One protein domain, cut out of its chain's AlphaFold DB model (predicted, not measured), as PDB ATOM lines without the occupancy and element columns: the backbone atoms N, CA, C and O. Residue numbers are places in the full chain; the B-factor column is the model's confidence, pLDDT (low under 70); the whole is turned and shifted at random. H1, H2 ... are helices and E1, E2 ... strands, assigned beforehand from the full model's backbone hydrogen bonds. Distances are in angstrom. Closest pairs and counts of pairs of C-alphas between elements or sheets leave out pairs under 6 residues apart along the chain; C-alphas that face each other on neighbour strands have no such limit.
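Overview. This is residues 13 to 175 of the 218 residues of the protein "uncharacterized protein LOC114451599" of Parambassis ranga (Indian glassy fish) (UniProt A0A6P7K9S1). H6 crosses H1 and H5 at one end of the domain, H5 being one leg of a helical hairpin with H4, and a two-stranded hairpin E1-E2 lies next to H5, nearest the middle. Towards the other end, the chain runs out along H2, turns in the long unnamed stretch 54 to 77 and comes back to H3, which is apart from H2, while residues 88 to 93, of which 88 belongs to H3, and residues 132 to 144, of which 144 belongs to H6, stick out and stand free. The printed part has 163 residues, in the order H1 E1 E2 H2 H3 H4 H5 H6 H7, mostly helix, with E1 and E2 antiparallel. It is only just compact, close to loose, with a radius of gyration of the C-alphas of 18.0 A and spans of 50 by 43 by 34 A.

Along the chain. H1 is residues 14 to 22, beginning at C-alpha 14 (147.270, 108.195, 133.320). E1 is 24 to 29, E2 35 to 40, H2 42 to 53 and H3 78 to 88. H4, 100 to 112, is 18.7 A long; H5 is 118 to 128. H6, 144 to 159, is 21.8 A long, and H7, 163 to 166, ends at C-alpha 166 (153.203, 123.607, 142.351).

Arrangement. H1 touches H6 about perpendicular, at 90 degrees; their closest C-alphas, Glu 16 and Ala 149, are 4.9 A apart. In the hairpin E1 and E2, N 26 and O 38 are within hydrogen-bond range at 2.9 A. The closest C-alphas of E2 and H5, Pro 37 and Phe 127, are 6.4 A apart. H2 and H3 are apart. H4 and H5, a helical hairpin, touch at a shallow tilt of 12 degrees, opposite ways, closest at C-alphas 104 and 128, 7.0 A. H6 touches H5 with residues 147 to 151 alone, closest at C-alphas 124 and 151, 6.4 A, only just about perpendicular at 71 degrees. H7 is close to H6 but not clearly touching, at 5.0 A between C-alphas 157 and 163. Every O i to N i+4 pair is within hydrogen-bond range in H1, H2, H4, H5 and H6; H3 has 6 of 7, and H7 is too short for one.

Size, cuts and confidence. The C-alphas of Gln 71 and Gly 168, the two farthest apart, are 51.4 A apart. The printed part has no cut. The links H2 to H3, H3 to H4 and H5 to H6 are long. Residues 110 to 149 have pLDDT under 70; the mean of the printed part is 76.7.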
ATOM      1  N   THR A  13     151.921 108.890 131.935       77.12
ATOM      2  CA  THR A  13     151.065 108.775 133.120       77.12
ATOM      3  C   THR A  13     149.583 108.762 132.722       77.12
ATOM      4  O   THR A  13     149.191 109.289 131.679       77.12
ATOM      5  N   ALA A  14     148.715 108.220 133.581       76.88
ATOM      6  CA  ALA A  14     147.270 108.195 133.320       76.88
ATOM      7  C   ALA A  14     146.679 109.600 133.076       76.88
ATOM      8  O   ALA A  14     145.749 109.756 132.286       76.88
ATOM      9  N   LEU A  15     147.230 110.628 133.732       74.81
ATOM     10  CA  LEU A  15     146.857 112.023 133.501       74.81
ATOM     11  C   LEU A  15     147.292 112.491 132.106       74.81
ATOM     12  O   LEU A  15     146.495 113.063 131.373       74.81
ATOM     13  N   GLU A  16     148.530 112.213 131.713       71.62
ATOM     14  CA  GLU A  16     149.069 112.596 130.407       71.62
ATOM     15  C   GLU A  16     148.329 111.925 129.246       71.62
ATOM     16  O   GLU A  16     147.976 112.599 128.282       71.62
ATOM     17  N   GLN A  17     147.990 110.639 129.373       73.12
ATOM     18  CA  GLN A  17     147.151 109.945 128.393       73.12
ATOM     19  C   GLN A  17     145.771 110.601 128.252       73.12
ATOM     20  O   GLN A  17     145.259 110.727 127.140       73.12
ATOM     21  N   LYS A  18     145.159 111.038 129.363       76.69
ATOM     22  CA  LYS A  18     143.885 111.775 129.327       76.69
ATOM     23  C   LYS A  18     144.037 113.122 128.623       76.69
ATOM     24  O   LYS A  18     143.210 113.444 127.778       76.69
ATOM     25  N   LEU A  19     145.098 113.876 128.915       74.94
ATOM     26  CA  LEU A  19     145.358 115.175 128.283       74.94
ATOM     27  C   LEU A  19     145.574 115.035 126.770       74.94
ATOM     28  O   LEU A  19     145.010 115.809 126.004       74.94
ATOM     29  N   CYS A  20     146.316 114.017 126.328       72.94
ATOM     30  CA  CYS A  20     146.520 113.750 124.903       72.94
ATOM     31  C   CYS A  20     145.243 113.338 124.166       72.94
ATOM     32  O   CYS A  20     145.136 113.584 122.969       72.94
ATOM     33  N   LYS A  21     144.290 112.705 124.860       75.94
ATOM     34  CA  LYS A  21     142.975 112.362 124.298       75.94
ATOM     35  C   LYS A  21     142.013 113.550 124.292       75.94
ATOM     36  O   LYS A  21     141.161 113.619 123.417       75.94
ATOM     37  N   HIS A  22     142.132 114.447 125.269       80.50
ATOM     38  CA  HIS A  22     141.244 115.596 125.425       80.50
ATOM     39  C   HIS A  22     141.616 116.751 124.489       80.50
ATOM     40  O   HIS A  22     140.750 117.298 123.814       80.50
ATOM     41  N   PHE A  23     142.898 117.116 124.422       79.81
ATOM     42  CA  PHE A  23     143.332 118.246 123.610       79.81
ATOM     43  C   PHE A  23     143.621 117.852 122.165       79.81
ATOM     44  O   PHE A  23     144.319 116.878 121.883       79.81
ATOM     45  N   VAL A  24     143.186 118.702 121.239       80.88
ATOM     46  CA  VAL A  24     143.525 118.604 119.823       80.88
ATOM     47  C   VAL A  24     144.645 119.582 119.505       80.88
ATOM     48  O   VAL A  24     144.550 120.784 119.748       80.88
ATOM     49  N   ARG A  25     145.736 119.070 118.935       80.75
ATOM     50  CA  ARG A  25     146.867 119.889 118.502       80.75
ATOM     51  C   ARG A  25     146.686 120.316 117.049       80.75
ATOM     52  O   ARG A  25     146.688 119.475 116.153       80.75
ATOM     53  N   ILE A  26     146.669 121.622 116.812       82.06
ATOM     54  CA  ILE A  26     146.812 122.208 115.475       82.06
ATOM     55  C   ILE A  26     148.164 122.913 115.345       82.06
ATOM     56  O   ILE A  26     148.857 123.169 116.330       82.06
ATOM     57  N   THR A  27     148.570 123.216 114.114       79.75
ATOM     58  CA  THR A  27     149.798 123.973 113.845       79.75
ATOM     59  C   THR A  27     149.453 125.223 113.056       79.75
ATOM     60  O   THR A  27     148.890 125.125 111.969       79.75
ATOM     61  N   ILE A  28     149.828 126.388 113.580       83.62
ATOM     62  CA  ILE A  28     149.657 127.679 112.909       83.62
ATOM     63  C   ILE A  28     151.000 128.208 112.410       83.62
ATOM     64  O   ILE A  28     152.064 127.850 112.919       83.62
ATOM     65  N   VAL A  29     150.961 129.094 111.417       80.31
ATOM     66  CA  VAL A  29     152.158 129.780 110.921       80.31
ATOM     67  C   VAL A  29     152.308 131.111 111.654       80.31
ATOM     68  O   VAL A  29     151.517 132.035 111.491       80.31
ATOM     69  N   GLY A  30     153.329 131.197 112.499       75.25
ATOM     70  CA  GLY A  30     153.724 132.397 113.219       75.25
ATOM     71  C   GLY A  30     154.605 133.339 112.393       75.25
ATOM     72  O   GLY A  30     154.853 133.160 111.197       75.25
ATOM     73  N   LYS A  31     155.129 134.373 113.063       71.81
ATOM     74  CA  LYS A  31     156.037 135.347 112.438       71.81
ATOM     75  C   LYS A  31     157.263 134.641 111.848       71.81
ATOM     76  O   LYS A  31     157.824 133.739 112.466       71.81
ATOM     77  N   ARG A  32     157.707 135.111 110.675       75.19
ATOM     78  CA  ARG A  32     158.848 134.557 109.917       75.19
ATOM     79  C   ARG A  32     158.634 133.109 109.440       75.19
ATOM     80  O   ARG A  32     159.603 132.374 109.299       75.19
ATOM     81  N   GLY A  33     157.382 132.686 109.237       73.00
ATOM     82  CA  GLY A  33     157.057 131.352 108.715       73.00
ATOM     83  C   GLY A  33     157.242 130.211 109.721       73.00
ATOM     84  O   GLY A  33     157.173 129.043 109.348       73.00
ATOM     85  N   ARG A  34     157.490 130.522 111.000       72.56
ATOM     86  CA  ARG A  34     157.696 129.508 112.042       72.56
ATOM     87  C   ARG A  34     156.392 128.782 112.342       72.56
ATOM     88  O   ARG A  34     155.387 129.428 112.608       72.56
ATOM     89  N   LYS A  35     156.415 127.452 112.360       74.75
ATOM     90  CA  LYS A  35     155.272 126.639 112.788       74.75
ATOM     91  C   LYS A  35     155.152 126.682 114.311       74.75
ATOM     92  O   LYS A  35     156.105 126.334 114.999       74.75
ATOM     93  N   VAL A  36     153.998 127.102 114.818       71.38
ATOM     94  CA  VAL A  36     153.696 127.180 116.252       71.38
ATOM     95  C   VAL A  36     152.555 126.208 116.555       71.38
ATOM     96  O   VAL A  36     151.501 126.310 115.923       71.38
ATOM     97  N   PRO A  37     152.743 125.237 117.463       76.62
ATOM     98  CA  PRO A  37     151.657 124.367 117.892       76.62
ATOM     99  C   PRO A  37     150.664 125.138 118.771       76.62
ATOM    100  O   PRO A  37     151.064 125.955 119.594       76.62
ATOM    101  N   VAL A  38     149.374 124.857 118.609       80.75
ATOM    102  CA  VAL A  38     148.299 125.354 119.478       80.75
ATOM    103  C   VAL A  38     147.482 124.160 119.948       80.75
ATOM    104  O   VAL A  38     147.196 123.253 119.165       80.75
ATOM    105  N   LEU A  39     147.149 124.163 121.233       81.88
ATOM    106  CA  LEU A  39     146.261 123.190 121.851       81.88
ATOM    107  C   LEU A  39     144.850 123.755 121.887       81.88
ATOM    108  O   LEU A  39     144.658 124.881 122.335       81.88
ATOM    109  N   LEU A  40     143.898 122.970 121.401       82.69
ATOM    110  CA  LEU A  40     142.480 123.279 121.413       82.69
ATOM    111  C   LEU A  40     141.770 122.285 122.315       82.69
ATOM    112  O   LEU A  40     142.054 121.085 122.260       82.69
ATOM    113  N   THR A  41     140.843 122.782 123.118       85.94
ATOM    114  CA  THR A  41     139.893 121.922 123.815       85.94
ATOM    115  C   THR A  41     138.839 121.385 122.829       85.94
ATOM    116  O   THR A  41     138.733 121.899 121.704       85.94
ATOM    117  N   PRO A  42     138.054 120.359 123.202       84.25
ATOM    118  CA  PRO A  42     136.959 119.863 122.372       84.25
ATOM    119  C   PRO A  42     135.959 120.960 121.986       84.25
ATOM    120  O   PRO A  42     135.665 121.093 120.799       84.25
ATOM    121  N   LEU A  43     135.545 121.813 122.932       86.44
ATOM    122  CA  LEU A  43     134.614 122.911 122.655       86.44
ATOM    123  C   LEU A  43     135.194 123.915 121.653       86.44
ATOM    124  O   LEU A  43     134.508 124.356 120.733       86.44
ATOM    125  N   MET A  44     136.480 124.259 121.790       90.19
ATOM    126  CA  MET A  44     137.146 125.146 120.833       90.19
ATOM    127  C   MET A  44     137.180 124.529 119.436       90.19
ATOM    128  O   MET A  44     136.970 125.235 118.454       90.19
ATOM    129  N   ARG A  45     137.439 123.222 119.330       88.44
ATOM    130  CA  ARG A  45     137.417 122.518 118.046       88.44
ATOM    131  C   ARG A  45     136.024 122.558 117.423       88.44
ATOM    132  O   ARG A  45     135.919 122.937 116.266       88.44
ATOM    133  N   GLU A  46     134.989 122.206 118.178       91.06
ATOM    134  CA  GLU A  46     133.597 122.251 117.710       91.06
ATOM    135  C   GLU A  46     133.197 123.663 117.270       91.06
ATOM    136  O   GLU A  46     132.610 123.840 116.208       91.06
ATOM    137  N   SER A  47     133.615 124.684 118.021       92.81
ATOM    138  CA  SER A  47     133.384 126.088 117.663       92.81
ATOM    139  C   SER A  47     134.070 126.471 116.348       92.81
ATOM    140  O   SER A  47     133.497 127.186 115.527       92.81
ATOM    141  N   LEU A  48     135.304 126.004 116.120       92.56
ATOM    142  CA  LEU A  48     136.018 126.250 114.865       92.56
ATOM    143  C   LEU A  48     135.410 125.481 113.685       92.56
ATOM    144  O   LEU A  48     135.371 126.020 112.574       92.56
ATOM    145  N   ASP A  49     134.945 124.254 113.920       92.50
ATOM    146  CA  ASP A  49     134.245 123.443 112.922       92.50
ATOM    147  C   ASP A  49     132.944 124.166 112.512       92.50
ATOM    148  O   ASP A  49     132.751 124.449 111.330       92.50
ATOM    149  N   ALA A  50     132.140 124.623 113.480       93.12
ATOM    150  CA  ALA A  50     130.919 125.395 113.238       93.12
ATOM    151  C   ALA A  50     131.173 126.710 112.474       93.12
ATOM    152  O   ALA A  50     130.460 127.019 111.518       93.12
ATOM    153  N   LEU A  51     132.220 127.465 112.837       92.19
ATOM    154  CA  LEU A  51     132.623 128.677 112.106       92.19
ATOM    155  C   LEU A  51     132.981 128.394 110.643       92.19
ATOM    156  O   LEU A  51     132.777 129.244 109.776       92.19
ATOM    157  N   THR A  52     133.549 127.219 110.372       91.69
ATOM    158  CA  THR A  52     133.959 126.818 109.026       91.69
ATOM    159  C   THR A  52     132.758 126.336 108.212       91.69
ATOM    160  O   THR A  52     132.616 126.731 107.059       91.69
ATOM    161  N   GLU A  53     131.873 125.540 108.813       93.81
ATOM    162  CA  GLU A  53     130.667 125.005 108.169       93.81
ATOM    163  C   GLU A  53     129.648 126.099 107.830       93.81
ATOM    164  O   GLU A  53     129.067 126.092 106.749       93.81
ATOM    165  N   LYS A  54     129.462 127.077 108.722       92.31
ATOM    166  CA  LYS A  54     128.473 128.159 108.568       92.31
ATOM    167  C   LYS A  54     128.987 129.384 107.825       92.31
ATOM    168  O   LYS A  54     128.313 130.408 107.753       92.31
ATOM    169  N   ARG A  55     130.184 129.297 107.254       93.56
ATOM    170  CA  ARG A  55     130.892 130.438 106.676       93.56
ATOM    171  C   ARG A  55     130.133 131.098 105.519       93.56
ATOM    172  O   ARG A  55     129.976 132.319 105.519       93.56
ATOM    173  N   GLU A  56     129.653 130.296 104.571       90.94
ATOM    174  CA  GLU A  56     128.892 130.780 103.411       90.94
ATOM    175  C   GLU A  56     127.521 131.323 103.837       90.94
ATOM    176  O   GLU A  56     127.146 132.427 103.443       90.94
ATOM    177  N   GLU A  57     126.822 130.603 104.722       93.06
ATOM    178  CA  GLU A  57     125.521 131.008 105.280       93.06
ATOM    179  C   GLU A  57     125.601 132.371 105.993       93.06
ATOM    180  O   GLU A  57     124.699 133.197 105.870       93.06
ATOM    181  N   CYS A  58     126.711 132.641 106.685       91.69
ATOM    182  CA  CYS A  58     126.975 133.907 107.368       91.69
ATOM    183  C   CYS A  58     127.549 135.002 106.447       91.69
ATOM    184  O   CYS A  58     127.954 136.060 106.930       91.69
ATOM    185  N   GLY A  59     127.633 134.778 105.130       91.50
ATOM    186  CA  GLY A  59     128.113 135.770 104.163       91.50
ATOM    187  C   GLY A  59     129.595 136.121 104.312       91.50
ATOM    188  O   GLY A  59     130.003 137.246 104.011       91.50
ATOM    189  N   VAL A  60     130.416 135.201 104.819       94.00
ATOM    190  CA  VAL A  60     131.862 135.399 104.934       94.00
ATOM    191  C   VAL A  60     132.538 135.041 103.608       94.00
ATOM    192  O   VAL A  60     132.389 133.935 103.103       94.00
ATOM    193  N   LEU A  61     133.341 135.962 103.074       90.75
ATOM    194  CA  LEU A  61     134.058 135.786 101.804       90.75
ATOM    195  C   LEU A  61     135.068 134.631 101.866       90.75
ATOM    196  O   LEU A  61     135.862 134.584 102.802       90.75
ATOM    197  N   ASP A  62     135.131 133.766 100.852       86.56
ATOM    198  CA  ASP A  62     135.988 132.563 100.830       86.56
ATOM    199  C   ASP A  62     137.462 132.828 101.177       86.56
ATOM    200  O   ASP A  62     138.044 132.120 101.997       86.56
ATOM    201  N   GLU A  63     138.053 133.901 100.647       87.56
ATOM    202  CA  GLU A  63     139.470 134.240 100.861       87.56
ATOM    203  C   GLU A  63     139.780 134.874 102.233       87.56
ATOM    204  O   GLU A  63     140.942 135.134 102.565       87.56
ATOM    205  N   ASN A  64     138.764 135.164 103.051       88.56
ATOM    206  CA  ASN A  64     138.956 135.829 104.341       88.56
ATOM    207  C   ASN A  64     139.512 134.865 105.421       88.56
ATOM    208  O   ASN A  64     139.567 133.646 105.264       88.56
ATOM    209  N   ARG A  65     139.940 135.391 106.566       89.81
ATOM    210  CA  ARG A  65     140.508 134.620 107.682       89.81
ATOM    211  C   ARG A  65     139.444 133.791 108.413       89.81
ATOM    212  O   ARG A  65     138.250 133.975 108.211       89.81
ATOM    213  N   LEU A  66     139.897 132.913 109.313       90.19
ATOM    214  CA  LEU A  66     139.025 132.084 110.158       90.19
ATOM    215  C   LEU A  66     138.078 132.929 111.030       90.19
ATOM    216  O   LEU A  66     136.888 132.660 111.085       90.19
ATOM    217  N   PHE A  67     138.594 134.000 111.642       93.38
ATOM    218  CA  PHE A  67     137.817 134.946 112.456       93.38
ATOM    219  C   PHE A  67     137.429 136.190 111.643       93.38
ATOM    220  O   PHE A  67     137.880 137.301 111.930       93.38
ATOM    221  N   ALA A  68     136.689 135.988 110.557       93.56
ATOM    222  CA  ALA A  68     136.263 137.045 109.644       93.56
ATOM    223  C   ALA A  68     135.021 137.800 110.140       93.56
ATOM    224  O   ALA A  68     134.256 137.287 110.952       93.56
ATOM    225  N   LEU A  69     134.818 139.012 109.617       91.38
ATOM    226  CA  LEU A  69     133.547 139.725 109.738       91.38
ATOM    227  C   LEU A  69     132.644 139.388 108.533       91.38
ATOM    228  O   LEU A  69     133.145 139.412 107.401       91.38
ATOM    229  N   PRO A  70     131.344 139.102 108.745       90.94
ATOM    230  CA  PRO A  70     130.365 138.924 107.674       90.94
ATOM    231  C   PRO A  70     130.391 140.065 106.657       90.94
ATOM    232  O   PRO A  70     130.564 141.227 107.026       90.94
ATOM    233  N   GLN A  71     130.219 139.729 105.375       89.62
ATOM    234  CA  GLN A  71     130.109 140.682 104.262       89.62
ATOM    235  C   GLN A  71     131.287 141.672 104.166       89.62
ATOM    236  O   GLN A  71     131.173 142.760 103.602       89.62
ATOM    237  N   SER A  72     132.444 141.306 104.722       89.88
ATOM    238  CA  SER A  72     133.616 142.166 104.812       89.88
ATOM    239  C   SER A  72     134.893 141.393 104.501       89.88
ATOM    240  O   SER A  72     134.980 140.183 104.693       89.88
ATOM    241  N   VAL A  73     135.924 142.118 104.062       90.00
ATOM    242  CA  VAL A  73     137.313 141.623 103.978       90.00
ATOM    243  C   VAL A  73     138.062 141.780 105.306       90.00
ATOM    244  O   VAL A  73     139.211 141.357 105.448       90.00
ATOM    245  N   HIS A  74     137.440 142.438 106.285       92.00
ATOM    246  CA  HIS A  74     138.009 142.635 107.606       92.00
ATOM    247  C   HIS A  74     137.823 141.393 108.488       92.00
ATOM    248  O   HIS A  74     137.069 140.471 108.182       92.00
ATOM    249  N   TYR A  75     138.573 141.362 109.585       93.69
ATOM    250  CA  TYR A  75     138.635 140.234 110.505       93.69
ATOM    251  C   TYR A  75     138.822 140.732 111.937       93.69
ATOM    252  O   TYR A  75     139.387 141.806 112.172       93.69
ATOM    253  N   LEU A  76     138.399 139.914 112.895       92.50
ATOM    254  CA  LEU A  76     138.543 140.191 114.314       92.50
ATOM    255  C   LEU A  76     140.016 140.131 114.726       92.50
ATOM    256  O   LEU A  76     140.734 139.148 114.509       92.50
ATOM    257  N   ARG A  77     140.493 141.212 115.342       91.06
ATOM    258  CA  ARG A  77     141.846 141.287 115.890       91.06
ATOM    259  C   ARG A  77     141.819 140.839 117.342       91.06
ATOM    260  O   ARG A  77     141.314 141.555 118.196       91.06
ATOM    261  N   GLY A  78     142.469 139.718 117.651       89.06
ATOM    262  CA  GLY A  78     142.476 139.175 119.018       89.06
ATOM    263  C   GLY A  78     142.968 140.152 120.099       89.06
ATOM    264  O   GLY A  78     142.487 140.117 121.225       89.06
ATOM    265  N   SER A  79     143.883 141.077 119.773       88.88
ATOM    266  CA  SER A  79     144.324 142.126 120.709       88.88
ATOM    267  C   SER A  79     143.257 143.171 121.028       88.88
ATOM    268  O   SER A  79     143.372 143.856 122.044       88.88
ATOM    269  N   ASP A  80     142.292 143.354 120.132       91.19
ATOM    270  CA  ASP A  80     141.168 144.269 120.301       91.19
ATOM    271  C   ASP A  80     140.033 143.545 121.024       91.19
ATOM    272  O   ASP A  80     139.558 144.074 122.020       91.19
ATOM    273  N   CYS A  81     139.748 142.286 120.663       91.88
ATOM    274  CA  CYS A  81     138.810 141.426 121.393       91.88
ATOM    275  C   CYS A  81     139.180 141.301 122.881       91.88
ATOM    276  O   CYS A  81     138.347 141.535 123.744       91.88
ATOM    277  N   ILE A  82     140.451 141.021 123.208       90.62
ATOM    278  CA  ILE A  82     140.899 140.952 124.613       90.62
ATOM    279  C   ILE A  82     140.688 142.290 125.328       90.62
ATOM    280  O   ILE A  82     140.286 142.315 126.483       90.62
ATOM    281  N   ARG A  83     140.980 143.411 124.659       89.50
ATOM    282  CA  ARG A  83     140.835 144.746 125.254       89.50
ATOM    283  C   ARG A  83     139.369 145.064 125.537       89.50
ATOM    284  O   ARG A  83     139.087 145.650 126.572       89.50
ATOM    285  N   GLN A  84     138.488 144.692 124.616       90.62
ATOM    286  CA  GLN A  84     137.048 144.853 124.744       90.62
ATOM    287  C   GLN A  84     136.517 144.042 125.932       90.62
ATOM    288  O   GLN A  84     136.006 144.645 126.868       90.62
ATOM    289  N   LEU A  85     136.780 142.732 125.971       90.44
ATOM    290  CA  LEU A  85     136.351 141.854 127.071       90.44
ATOM    291  C   LEU A  85     136.852 142.346 128.437       90.44
ATOM    292  O   LEU A  85     136.130 142.369 129.426       90.44
ATOM    293  N   VAL A  86     138.103 142.804 128.503       90.75
ATOM    294  CA  VAL A  86     138.689 143.360 129.732       90.75
ATOM    295  C   VAL A  86     137.990 144.645 130.193       90.75
ATOM    296  O   VAL A  86     138.005 144.937 131.387       90.75
ATOM    297  N   ASN A  87     137.415 145.428 129.279       88.06
ATOM    298  CA  ASN A  87     136.665 146.633 129.628       88.06
ATOM    299  C   ASN A  87     135.216 146.325 130.038       88.06
ATOM    300  O   ASN A  87     134.652 147.087 130.815       88.06
ATOM    301  N   GLU A  88     134.636 145.239 129.526       90.12
ATOM    302  CA  GLU A  88     133.280 144.774 129.860       90.12
ATOM    303  C   GLU A  88     133.236 144.071 131.231       90.12
ATOM    304  O   GLU A  88     132.237 144.135 131.944       90.12
ATOM    305  N   CYS A  89     134.339 143.446 131.650       88.12
ATOM    306  CA  CYS A  89     134.430 142.770 132.942       88.12
ATOM    307  C   CYS A  89     134.495 143.738 134.139       88.12
ATOM    308  O   CYS A  89     135.471 144.471 134.343       88.12
ATOM    309  N   ASN A  90     133.514 143.627 135.034       85.56
ATOM    310  CA  ASN A  90     133.497 144.343 136.308       85.56
ATOM    311  C   ASN A  90     134.502 143.748 137.320       85.56
ATOM    312  O   ASN A  90     134.689 142.537 137.410       85.56
ATOM    313  N   GLY A  91     135.152 144.600 138.123       84.38
ATOM    314  CA  GLY A  91     136.027 144.166 139.229       84.38
ATOM    315  C   GLY A  91     137.515 143.975 138.890       84.38
ATOM    316  O   GLY A  91     138.309 143.609 139.763       84.38
ATOM    317  N   ILE A  92     137.944 144.276 137.660       87.25
ATOM    318  CA  ILE A  92     139.360 144.205 137.272       87.25
ATOM    319  C   ILE A  92     140.132 145.406 137.833       87.25
ATOM    320  O   ILE A  92     139.987 146.540 137.387       87.25
ATOM    321  N   LYS A  93     141.050 145.145 138.773       87.94
ATOM    322  CA  LYS A  93     141.869 146.192 139.421       87.94
ATOM    323  C   LYS A  93     142.813 146.926 138.463       87.94
ATOM    324  O   LYS A  93     143.125 148.092 138.681       87.94
ATOM    325  N   ASN A  94     143.333 146.238 137.443       86.62
ATOM    326  CA  ASN A  94     144.272 146.825 136.482       86.62
ATOM    327  C   ASN A  94     144.047 146.295 135.050       86.62
ATOM    328  O   ASN A  94     144.803 145.435 134.588       86.62
ATOM    329  N   PRO A  95     143.062 146.841 134.317       85.38
ATOM    330  CA  PRO A  95     142.745 146.440 132.941       85.38
ATOM    331  C   PRO A  95     143.951 146.531 131.993       85.38
ATOM    332  O   PRO A  95     144.206 145.649 131.178       85.38
ATOM    333  N   LYS A  96     144.805 147.549 132.175       85.50
ATOM    334  CA  LYS A  96     146.019 147.759 131.363       85.50
ATOM    335  C   LYS A  96     147.063 146.648 131.533       85.50
ATOM    336  O   LYS A  96     148.033 146.592 130.764       85.50
ATOM    337  N   ALA A  97     146.945 145.803 132.556       84.25
ATOM    338  CA  ALA A  97     147.805 144.640 132.744       84.25
ATOM    339  C   ALA A  97     147.361 143.423 131.917       84.25
ATOM    340  O   ALA A  97     148.206 142.585 131.604       84.25
ATOM    341  N   LEU A  98     146.096 143.357 131.499       85.56
ATOM    342  CA  LEU A  98     145.522 142.236 130.757       85.56
ATOM    343  C   LEU A  98     145.662 142.462 129.249       85.56
ATOM    344  O   LEU A  98     144.729 142.810 128.537       85.56
ATOM    345  N   THR A  99     146.886 142.293 128.753       86.75
ATOM    346  CA  THR A  99     147.179 142.315 127.312       86.75
ATOM    347  C   THR A  99     147.814 141.003 126.890       86.75
ATOM    348  O   THR A  99     148.520 140.383 127.687       86.75
ATOM    349  N   SER A 100     147.661 140.599 125.623       82.50
ATOM    350  CA  SER A 100     148.226 139.334 125.118       82.50
ATOM    351  C   SER A 100     149.726 139.201 125.410       82.50
ATOM    352  O   SER A 100     150.217 138.122 125.726       82.50
ATOM    353  N   THR A 101     150.477 140.304 125.333       81.12
ATOM    354  CA  THR A 101     151.917 140.316 125.624       81.12
ATOM    355  C   THR A 101     152.204 140.126 127.111       81.12
ATOM    356  O   THR A 101     153.130 139.398 127.457       81.12
ATOM    357  N   LYS A 102     151.438 140.775 127.995       82.38
ATOM    358  CA  LYS A 102     151.621 140.653 129.446       82.38
ATOM    359  C   LYS A 102     151.158 139.293 129.960       82.38
ATOM    360  O   LYS A 102     151.869 138.719 130.772       82.38
ATOM    361  N   LEU A 103     150.065 138.749 129.425       80.50
ATOM    362  CA  LEU A 103     149.617 137.381 129.697       80.50
ATOM    363  C   LEU A 103     150.691 136.368 129.301       80.50
ATOM    364  O   LEU A 103     151.089 135.542 130.113       80.50
ATOM    365  N   ARG A 104     151.262 136.504 128.098       75.56
ATOM    366  CA  ARG A 104     152.352 135.625 127.656       75.56
ATOM    367  C   ARG A 104     153.592 135.734 128.553       75.56
ATOM    368  O   ARG A 104     154.151 134.717 128.947       75.56
ATOM    369  N   LYS A 105     153.987 136.956 128.937       78.56
ATOM    370  CA  LYS A 105     155.077 137.177 129.907       78.56
ATOM    371  C   LYS A 105     154.766 136.552 131.264       78.56
ATOM    372  O   LYS A 105     155.649 135.951 131.855       78.56
ATOM    373  N   HIS A 106     153.530 136.679 131.739       76.06
ATOM    374  CA  HIS A 106     153.100 136.099 133.004       76.06
ATOM    375  C   HIS A 106     153.208 134.573 132.974       76.06
ATOM    376  O   HIS A 106     153.794 134.007 133.890       76.06
ATOM    377  N   ILE A 107     152.759 133.939 131.884       73.69
ATOM    378  CA  ILE A 107     152.928 132.501 131.643       73.69
ATOM    379  C   ILE A 107     154.404 132.110 131.665       73.69
ATOM    380  O   ILE A 107     154.784 131.212 132.413       73.69
ATOM    381  N   ALA A 108     155.257 132.818 130.924       71.75
ATOM    382  CA  ALA A 108     156.691 132.542 130.909       71.75
ATOM    383  C   ALA A 108     157.325 132.671 132.306       71.75
ATOM    384  O   ALA A 108     158.042 131.776 132.743       71.75
ATOM    385  N   THR A 109     157.028 133.745 133.043       71.50
ATOM    386  CA  THR A 109     157.549 133.960 134.401       71.50
ATOM    387  C   THR A 109     157.071 132.885 135.368       71.50
ATOM    388  O   THR A 109     157.871 132.301 136.090       71.50
ATOM    389  N   LEU A 110     155.777 132.587 135.377       67.38
ATOM    390  CA  LEU A 110     155.215 131.555 136.237       67.38
ATOM    391  C   LEU A 110     155.788 130.166 135.926       67.38
ATOM    392  O   LEU A 110     156.032 129.377 136.834       67.38
ATOM    393  N   SER A 111     156.116 129.910 134.664       65.25
ATOM    394  CA  SER A 111     156.769 128.671 134.249       65.25
ATOM    395  C   SER A 111     158.210 128.544 134.751       65.25
ATOM    396  O   SER A 111     158.649 127.438 135.041       65.25
ATOM    397  N   THR A 112     158.937 129.655 134.933       64.75
ATOM    398  CA  THR A 112     160.280 129.626 135.555       64.75
ATOM    399  C   THR A 112     160.254 129.336 137.060       64.75
ATOM    400  O   THR A 112     161.288 129.031 137.643       64.75
ATOM    401  N   VAL A 113     159.086 129.445 137.705       62.97
ATOM    402  CA  VAL A 113     158.903 129.176 139.143       62.97
ATOM    403  C   VAL A 113     158.699 127.677 139.424       62.97
ATOM    404  O   VAL A 113     158.832 127.225 140.566       62.97
ATOM    405  N   LEU A 114     158.397 126.897 138.387       63.44
ATOM    406  CA  LEU A 114     158.390 125.439 138.435       63.44
ATOM    407  C   LEU A 114     159.829 124.910 138.354       63.44
ATOM    408  O   LEU A 114     160.682 125.513 137.704       63.44
ATOM    409  N   ASN A 115     160.102 123.761 138.976       66.12
ATOM    410  CA  ASN A 115     161.419 123.124 138.902       66.12
ATOM    411  C   ASN A 115     161.556 122.321 137.594       66.12
ATOM    412  O   ASN A 115     161.706 121.098 137.609       66.12
ATOM    413  N   LEU A 116     161.408 123.010 136.455       66.44
ATOM    414  CA  LEU A 116     161.488 122.409 135.124       66.44
ATOM    415  C   LEU A 116     162.937 122.104 134.762       66.44
ATOM    416  O   LEU A 116     163.835 122.922 134.979       66.44
ATOM    417  N   LYS A 117     163.159 120.956 134.122       67.38
ATOM    418  CA  LYS A 117     164.451 120.668 133.491       67.38
ATOM    419  C   LYS A 117     164.679 121.651 132.337       67.38
ATOM    420  O   LYS A 117     163.726 122.112 131.713       67.38
ATOM    421  N   THR A 118     165.938 121.926 131.988       63.56
ATOM    422  CA  THR A 118     166.293 122.840 130.882       63.56
ATOM    423  C   THR A 118     165.595 122.465 129.571       63.56
ATOM    424  O   THR A 118     165.117 123.336 128.855       63.56
ATOM    425  N   THR A 119     165.448 121.166 129.298       66.00
ATOM    426  CA  THR A 119     164.714 120.662 128.131       66.00
ATOM    427  C   THR A 119     163.221 120.984 128.187       66.00
ATOM    428  O   THR A 119     162.661 121.406 127.188       66.00
ATOM    429  N   GLU A 120     162.571 120.843 129.341       66.88
ATOM    430  CA  GLU A 120     161.138 121.131 129.521       66.88
ATOM    431  C   GLU A 120     160.855 122.640 129.434       66.88
ATOM    432  O   GLU A 120     159.830 123.060 128.897       66.88
ATOM    433  N   LEU A 121     161.800 123.460 129.900       65.25
ATOM    434  CA  LEU A 121     161.742 124.914 129.796       65.25
ATOM    435  C   LEU A 121     161.923 125.395 128.346       65.25
ATOM    436  O   LEU A 121     161.166 126.259 127.907       65.25
ATOM    437  N   ASP A 122     162.851 124.800 127.586       65.75
ATOM    438  CA  ASP A 122     163.019 125.056 126.146       65.75
ATOM    439  C   ASP A 122     161.737 124.709 125.374       65.75
ATOM    440  O   ASP A 122     161.221 125.510 124.596       65.75
ATOM    441  N   GLN A 123     161.173 123.532 125.653       67.50
ATOM    442  CA  GLN A 123     159.948 123.035 125.030       67.50
ATOM    443  C   GLN A 123     158.740 123.949 125.287       67.50
ATOM    444  O   GLN A 123     157.918 124.177 124.395       67.50
ATOM    445  N   LEU A 124     158.637 124.492 126.500       68.81
ATOM    446  CA  LEU A 124     157.594 125.440 126.873       68.81
ATOM    447  C   LEU A 124     157.835 126.827 126.263       68.81
ATOM    448  O   LEU A 124     156.895 127.467 125.794       68.81
ATOM    449  N   ALA A 125     159.087 127.284 126.204       65.06
ATOM    450  CA  ALA A 125     159.451 128.536 125.549       65.06
ATOM    451  C   ALA A 125     159.143 128.508 124.041       65.06
ATOM    452  O   ALA A 125     158.646 129.505 123.505       65.06
ATOM    453  N   ASP A 126     159.369 127.374 123.376       67.56
ATOM    454  CA  ASP A 126     158.995 127.151 121.978       67.56
ATOM    455  C   ASP A 126     157.476 127.209 121.784       67.56
ATOM    456  O   ASP A 126     156.997 127.897 120.879       67.56
ATOM    457  N   PHE A 127     156.706 126.568 122.672       66.06
ATOM    458  CA  PHE A 127     155.240 126.608 122.636       66.06
ATOM    459  C   PHE A 127     154.693 128.031 122.817       66.06
ATOM    460  O   PHE A 127     153.775 128.458 122.121       66.06
ATOM    461  N   LEU A 128     155.298 128.811 123.714       64.88
ATOM    462  CA  LEU A 128     154.903 130.198 123.970       64.88
ATOM    463  C   LEU A 128     155.449 131.186 122.924       64.88
ATOM    464  O   LEU A 128     155.057 132.359 122.917       64.88
ATOM    465  N   GLY A 129     156.326 130.731 122.023       60.53
ATOM    466  CA  GLY A 129     156.935 131.535 120.965       60.53
ATOM    467  C   GLY A 129     157.979 132.535 121.473       60.53
ATOM    468  O   GLY A 129     158.134 133.606 120.884       60.53
ATOM    469  N   HIS A 130     158.655 132.218 122.582       55.44
ATOM    470  CA  HIS A 130     159.555 133.130 123.287       55.44
ATOM    471  C   HIS A 130     161.016 133.102 122.828       55.44
ATOM    472  O   HIS A 130     161.694 134.100 123.069       55.44
ATOM    473  N   ASN A 131     161.503 132.057 122.141       51.19
ATOM    474  CA  ASN A 131     162.930 131.972 121.808       51.19
ATOM    475  C   ASN A 131     163.306 132.363 120.362       51.19
ATOM    476  O   ASN A 131     162.719 131.942 119.355       51.19
ATOM    477  N   ILE A 132     164.326 133.223 120.280       46.47
ATOM    478  CA  ILE A 132     165.054 133.661 119.084       46.47
ATOM    479  C   ILE A 132     166.517 133.318 119.356       46.47
ATOM    480  O   ILE A 132     167.327 134.201 119.587       46.47
ATOM    481  N   GLU A 133     166.865 132.039 119.341       37.88
ATOM    482  CA  GLU A 133     168.248 131.655 119.086       37.88
ATOM    483  C   GLU A 133     168.293 130.293 118.401       37.88
ATOM    484  O   GLU A 133     167.416 129.448 118.563       37.88
ATOM    485  N   VAL A 134     169.225 130.196 117.467       46.97
ATOM    486  CA  VAL A 134     169.269 129.226 116.378       46.97
ATOM    487  C   VAL A 134     169.821 127.890 116.890       46.97
ATOM    488  O   VAL A 134     170.652 127.865 117.786       46.97
ATOM    489  N   HIS A 135     169.395 126.803 116.238       41.59
ATOM    490  CA  HIS A 135     169.833 125.405 116.375       41.59
ATOM    491  C   HIS A 135     169.222 124.573 117.508       41.59
ATOM    492  O   HIS A 135     169.872 124.297 118.508       41.59
ATOM    493  N   ARG A 136     168.082 123.937 117.214       42.47
ATOM    494  CA  ARG A 136     167.964 122.485 117.431       42.47
ATOM    495  C   ARG A 136     167.281 121.813 116.243       42.47
ATOM    496  O   ARG A 136     166.066 121.723 116.141       42.47
ATOM    497  N   THR A 137     168.113 121.335 115.327       34.28
ATOM    498  CA  THR A 137     167.800 120.448 114.198       34.28
ATOM    499  C   THR A 137     167.622 118.992 114.641       34.28
ATOM    500  O   THR A 137     168.041 118.090 113.923       34.28
ATOM    501  N   HIS A 138     167.050 118.717 115.814       33.38
ATOM    502  CA  HIS A 138     166.884 117.338 116.275       33.38
ATOM    503  C   HIS A 138     165.509 117.109 116.907       33.38
ATOM    504  O   HIS A 138     165.178 117.689 117.934       33.38
ATOM    505  N   TYR A 139     164.772 116.207 116.251       37.69
ATOM    506  CA  TYR A 139     163.671 115.399 116.773       37.69
ATOM    507  C   TYR A 139     162.320 116.095 116.991       37.69
ATOM    508  O   TYR A 139     161.851 116.316 118.097       37.69
ATOM    509  N   TRP A 140     161.641 116.332 115.867       39.50
ATOM    510  CA  TRP A 140     160.177 116.446 115.767       39.50
ATOM    511  C   TRP A 140     159.546 115.090 115.363       39.50
ATOM    512  O   TRP A 140     158.650 115.037 114.523       39.50
ATOM    513  N   LEU A 141     160.057 113.979 115.903       34.59
ATOM    514  CA  LEU A 141     159.484 112.628 115.762       34.59
ATOM    515  C   LEU A 141     158.571 112.324 116.990       34.59
ATOM    516  O   LEU A 141     158.442 113.206 117.837       34.59
ATOM    517  N   PRO A 142     157.866 111.172 117.084       37.69
ATOM    518  CA  PRO A 142     156.664 110.925 117.918       37.69
ATOM    519  C   PRO A 142     156.701 111.251 119.427       37.69
ATOM    520  O   PRO A 142     155.666 111.187 120.087       37.69
ATOM    521  N   GLU A 143     157.835 111.691 119.977       45.88
ATOM    522  CA  GLU A 143     157.967 112.348 121.290       45.88
ATOM    523  C   GLU A 143     157.126 113.624 121.450       45.88
ATOM    524  O   GLU A 143     156.929 114.110 122.568       45.88
ATOM    525  N   GLY A 144     156.560 114.139 120.353       53.38
ATOM    526  CA  GLY A 144     155.621 115.256 120.371       53.38
ATOM    527  C   GLY A 144     154.449 115.070 121.340       53.38
ATOM    528  O   GLY A 144     153.990 116.066 121.885       53.38
ATOM    529  N   THR A 145     153.995 113.841 121.603       55.78
ATOM    530  CA  THR A 145     152.867 113.549 122.510       55.78
ATOM    531  C   THR A 145     153.254 113.672 123.988       55.78
ATOM    532  O   THR A 145     152.502 114.249 124.772       55.78
ATOM    533  N   LEU A 146     154.453 113.218 124.374       59.75
ATOM    534  CA  LEU A 146     154.942 113.283 125.759       59.75
ATOM    535  C   LEU A 146     155.269 114.721 126.175       59.75
ATOM    536  O   LEU A 146     154.888 115.173 127.254       59.75
ATOM    537  N   GLN A 147     155.892 115.472 125.269       63.25
ATOM    538  CA  GLN A 147     156.108 116.906 125.441       63.25
ATOM    539  C   GLN A 147     154.780 117.672 125.520       63.25
ATOM    540  O   GLN A 147     154.626 118.563 126.357       63.25
ATOM    541  N   LEU A 148     153.797 117.308 124.689       67.31
ATOM    542  CA  LEU A 148     152.474 117.927 124.705       67.31
ATOM    543  C   LEU A 148     151.767 117.708 126.034       67.31
ATOM    544  O   LEU A 148     151.239 118.658 126.601       67.31
ATOM    545  N   ALA A 149     151.771 116.478 126.541       67.81
ATOM    546  CA  ALA A 149     151.105 116.136 127.786       67.81
ATOM    547  C   ALA A 149     151.702 116.906 128.973       67.81
ATOM    548  O   ALA A 149     150.980 117.461 129.804       67.81
ATOM    549  N   LYS A 150     153.032 117.025 128.996       70.88
ATOM    550  CA  LYS A 150     153.784 117.807 129.979       70.88
ATOM    551  C   LYS A 150     153.463 119.300 129.935       70.88
ATOM    552  O   LYS A 150     153.183 119.890 130.975       70.88
ATOM    553  N   ILE A 151     153.442 119.898 128.744       74.31
ATOM    554  CA  ILE A 151     153.066 121.309 128.557       74.31
ATOM    555  C   ILE A 151     151.590 121.530 128.912       74.31
ATOM    556  O   ILE A 151     151.263 122.510 129.576       74.31
ATOM    557  N   SER A 152     150.714 120.592 128.547       75.56
ATOM    558  CA  SER A 152     149.279 120.651 128.854       75.56
ATOM    559  C   SER A 152     149.039 120.693 130.362       75.56
ATOM    560  O   SER A 152     148.230 121.494 130.810       75.56
ATOM    561  N   LYS A 153     149.793 119.924 131.167       80.88
ATOM    562  CA  LYS A 153     149.731 120.006 132.641       80.88
ATOM    563  C   LYS A 153     150.016 121.420 133.151       80.88
ATOM    564  O   LYS A 153     149.274 121.931 133.981       80.88
ATOM    565  N   VAL A 154     151.073 122.063 132.653       77.88
ATOM    566  CA  VAL A 154     151.429 123.427 133.076       77.88
ATOM    567  C   VAL A 154     150.327 124.405 132.693       77.88
ATOM    568  O   VAL A 154     149.843 125.137 133.551       77.88
ATOM    569  N   LEU A 155     149.894 124.390 131.431       77.25
ATOM    570  CA  LEU A 155     148.868 125.306 130.936       77.25
ATOM    571  C   LEU A 155     147.540 125.138 131.683       77.25
ATOM    572  O   LEU A 155     146.924 126.131 132.054       77.25
ATOM    573  N   LEU A 156     147.159 123.902 132.000       79.12
ATOM    574  CA  LEU A 156     145.926 123.606 132.720       79.12
ATOM    575  C   LEU A 156     145.992 124.031 134.196       79.12
ATOM    576  O   LEU A 156     145.052 124.621 134.723       79.12
ATOM    577  N   ALA A 157     147.125 123.802 134.869       79.69
ATOM    578  CA  ALA A 157     147.354 124.315 136.223       79.69
ATOM    579  C   ALA A 157     147.301 125.852 136.270       79.69
ATOM    580  O   ALA A 157     146.883 126.434 137.274       79.69
ATOM    581  N   MET A 158     147.740 126.512 135.194       77.31
ATOM    582  CA  MET A 158     147.657 127.963 135.046       77.31
ATOM    583  C   MET A 158     146.233 128.454 134.830       77.31
ATOM    584  O   MET A 158     145.829 129.405 135.493       77.31
ATOM    585  N   GLU A 159     145.485 127.809 133.941       77.12
ATOM    586  CA  GLU A 159     144.085 128.130 133.656       77.12
ATOM    587  C   GLU A 159     143.207 128.004 134.905       77.12
ATOM    588  O   GLU A 159     142.406 128.886 135.194       77.12
ATOM    589  N   GLN A 160     143.450 126.983 135.731       78.50
ATOM    590  CA  GLN A 160     142.768 126.808 137.018       78.50
ATOM    591  C   GLN A 160     143.216 127.815 138.099       78.50
ATOM    592  O   GLN A 160     142.686 127.797 139.207       78.50
ATOM    593  N   GLY A 161     144.224 128.658 137.839       75.25
ATOM    594  CA  GLY A 161     144.795 129.585 138.825       75.25
ATOM    595  C   GLY A 161     145.609 128.907 139.936       75.25
ATOM    596  O   GLY A 161     145.967 129.543 140.927       75.25
ATOM    597  N   ARG A 162     145.933 127.619 139.778       79.69
ATOM    598  CA  ARG A 162     146.536 126.765 140.815       79.69
ATOM    599  C   ARG A 162     148.037 126.573 140.664       79.69
ATOM    600  O   ARG A 162     148.651 125.883 141.471       79.69
ATOM    601  N   LEU A 163     148.671 127.203 139.673       76.94
ATOM    602  CA  LEU A 163     150.106 127.018 139.432       76.94
ATOM    603  C   LEU A 163     150.977 127.338 140.663       76.94
ATOM    604  O   LEU A 163     152.004 126.698 140.882       76.94
ATOM    605  N   GLY A 164     150.545 128.283 141.507       74.88
ATOM    606  CA  GLY A 164     151.234 128.619 142.756       74.88
ATOM    607  C   GLY A 164     151.379 127.441 143.732       74.88
ATOM    608  O   GLY A 164     152.369 127.382 144.459       74.88
ATOM    609  N   GLU A 165     150.459 126.470 143.702       80.81
ATOM    610  CA  GLU A 165     150.484 125.252 144.531       80.81
ATOM    611  C   GLU A 165     151.601 124.270 144.128       80.81
ATOM    612  O   GLU A 165     151.949 123.349 144.881       80.81
ATOM    613  N   TYR A 166     152.166 124.458 142.932       78.69
ATOM    614  CA  TYR A 166     153.203 123.607 142.351       78.69
ATOM    615  C   TYR A 166     154.567 124.302 142.271       78.69
ATOM    616  O   TYR A 166     155.485 123.806 141.622       78.69
ATOM    617  N   LYS A 167     154.741 125.438 142.960       76.69
ATOM    618  CA  LYS A 167     156.033 126.132 143.046       76.69
ATOM    619  C   LYS A 167     157.133 125.193 143.555       76.69
ATOM    620  O   LYS A 167     156.994 124.591 144.616       76.69
ATOM    621  N   GLY A 168     158.235 125.101 142.807       72.25
ATOM    622  CA  GLY A 168     159.368 124.224 143.128       72.25
ATOM    623  C   GLY A 168     159.118 122.725 142.916       72.25
ATOM    624  O   GLY A 168     160.044 121.941 143.112       72.25
ATOM    625  N   LYS A 169     157.914 122.325 142.489       78.69
ATOM    626  CA  LYS A 169     157.607 120.943 142.118       78.69
ATOM    627  C   LYS A 169     158.025 120.661 140.678       78.69
ATOM    628  O   LYS A 169     158.096 121.565 139.838       78.69
ATOM    629  N   SER A 170     158.317 119.397 140.414       76.00
ATOM    630  CA  SER A 170     158.548 118.862 139.075       76.00
ATOM    631  C   SER A 170     157.225 118.638 138.330       76.00
ATOM    632  O   SER A 170     156.154 118.590 138.937       76.00
ATOM    633  N   LEU A 171     157.280 118.466 137.004       72.56
ATOM    634  CA  LEU A 171     156.088 118.194 136.184       72.56
ATOM    635  C   LEU A 171     155.373 116.886 136.538       72.56
ATOM    636  O   LEU A 171     154.192 116.734 136.223       72.56
ATOM    637  N   ASP A 172     156.081 115.940 137.147       73.38
ATOM    638  CA  ASP A 172     155.533 114.636 137.527       73.38
ATOM    639  C   ASP A 172     154.680 114.735 138.804       73.38
ATOM    640  O   ASP A 172     153.779 113.930 139.015       73.38
ATOM    641  N   GLU A 173     154.895 115.779 139.608       75.25
ATOM    642  CA  GLU A 173     154.177 116.054 140.861       75.25
ATOM    643  C   GLU A 173     152.942 116.958 140.661       75.25
ATOM    644  O   GLU A 173     152.244 117.315 141.618       75.25
ATOM    645  N   ILE A 174     152.663 117.360 139.415       79.50
ATOM    646  CA  ILE A 174     151.479 118.146 139.063       79.50
ATOM    647  C   ILE A 174     150.294 117.198 138.864       79.50
ATOM    648  O   ILE A 174     150.134 116.575 137.814       79.50
ATOM    649  N   HIS A 175     149.431 117.125 139.877       78.75
ATOM    650  CA  HIS A 175     148.167 116.394 139.818       78.75
ATOM    651  C   HIS A 175     147.008 117.355 139.569       78.75
ATOM    652  O   HIS A 175     146.724 118.210 140.409       78.75
TER     653      HIS A 175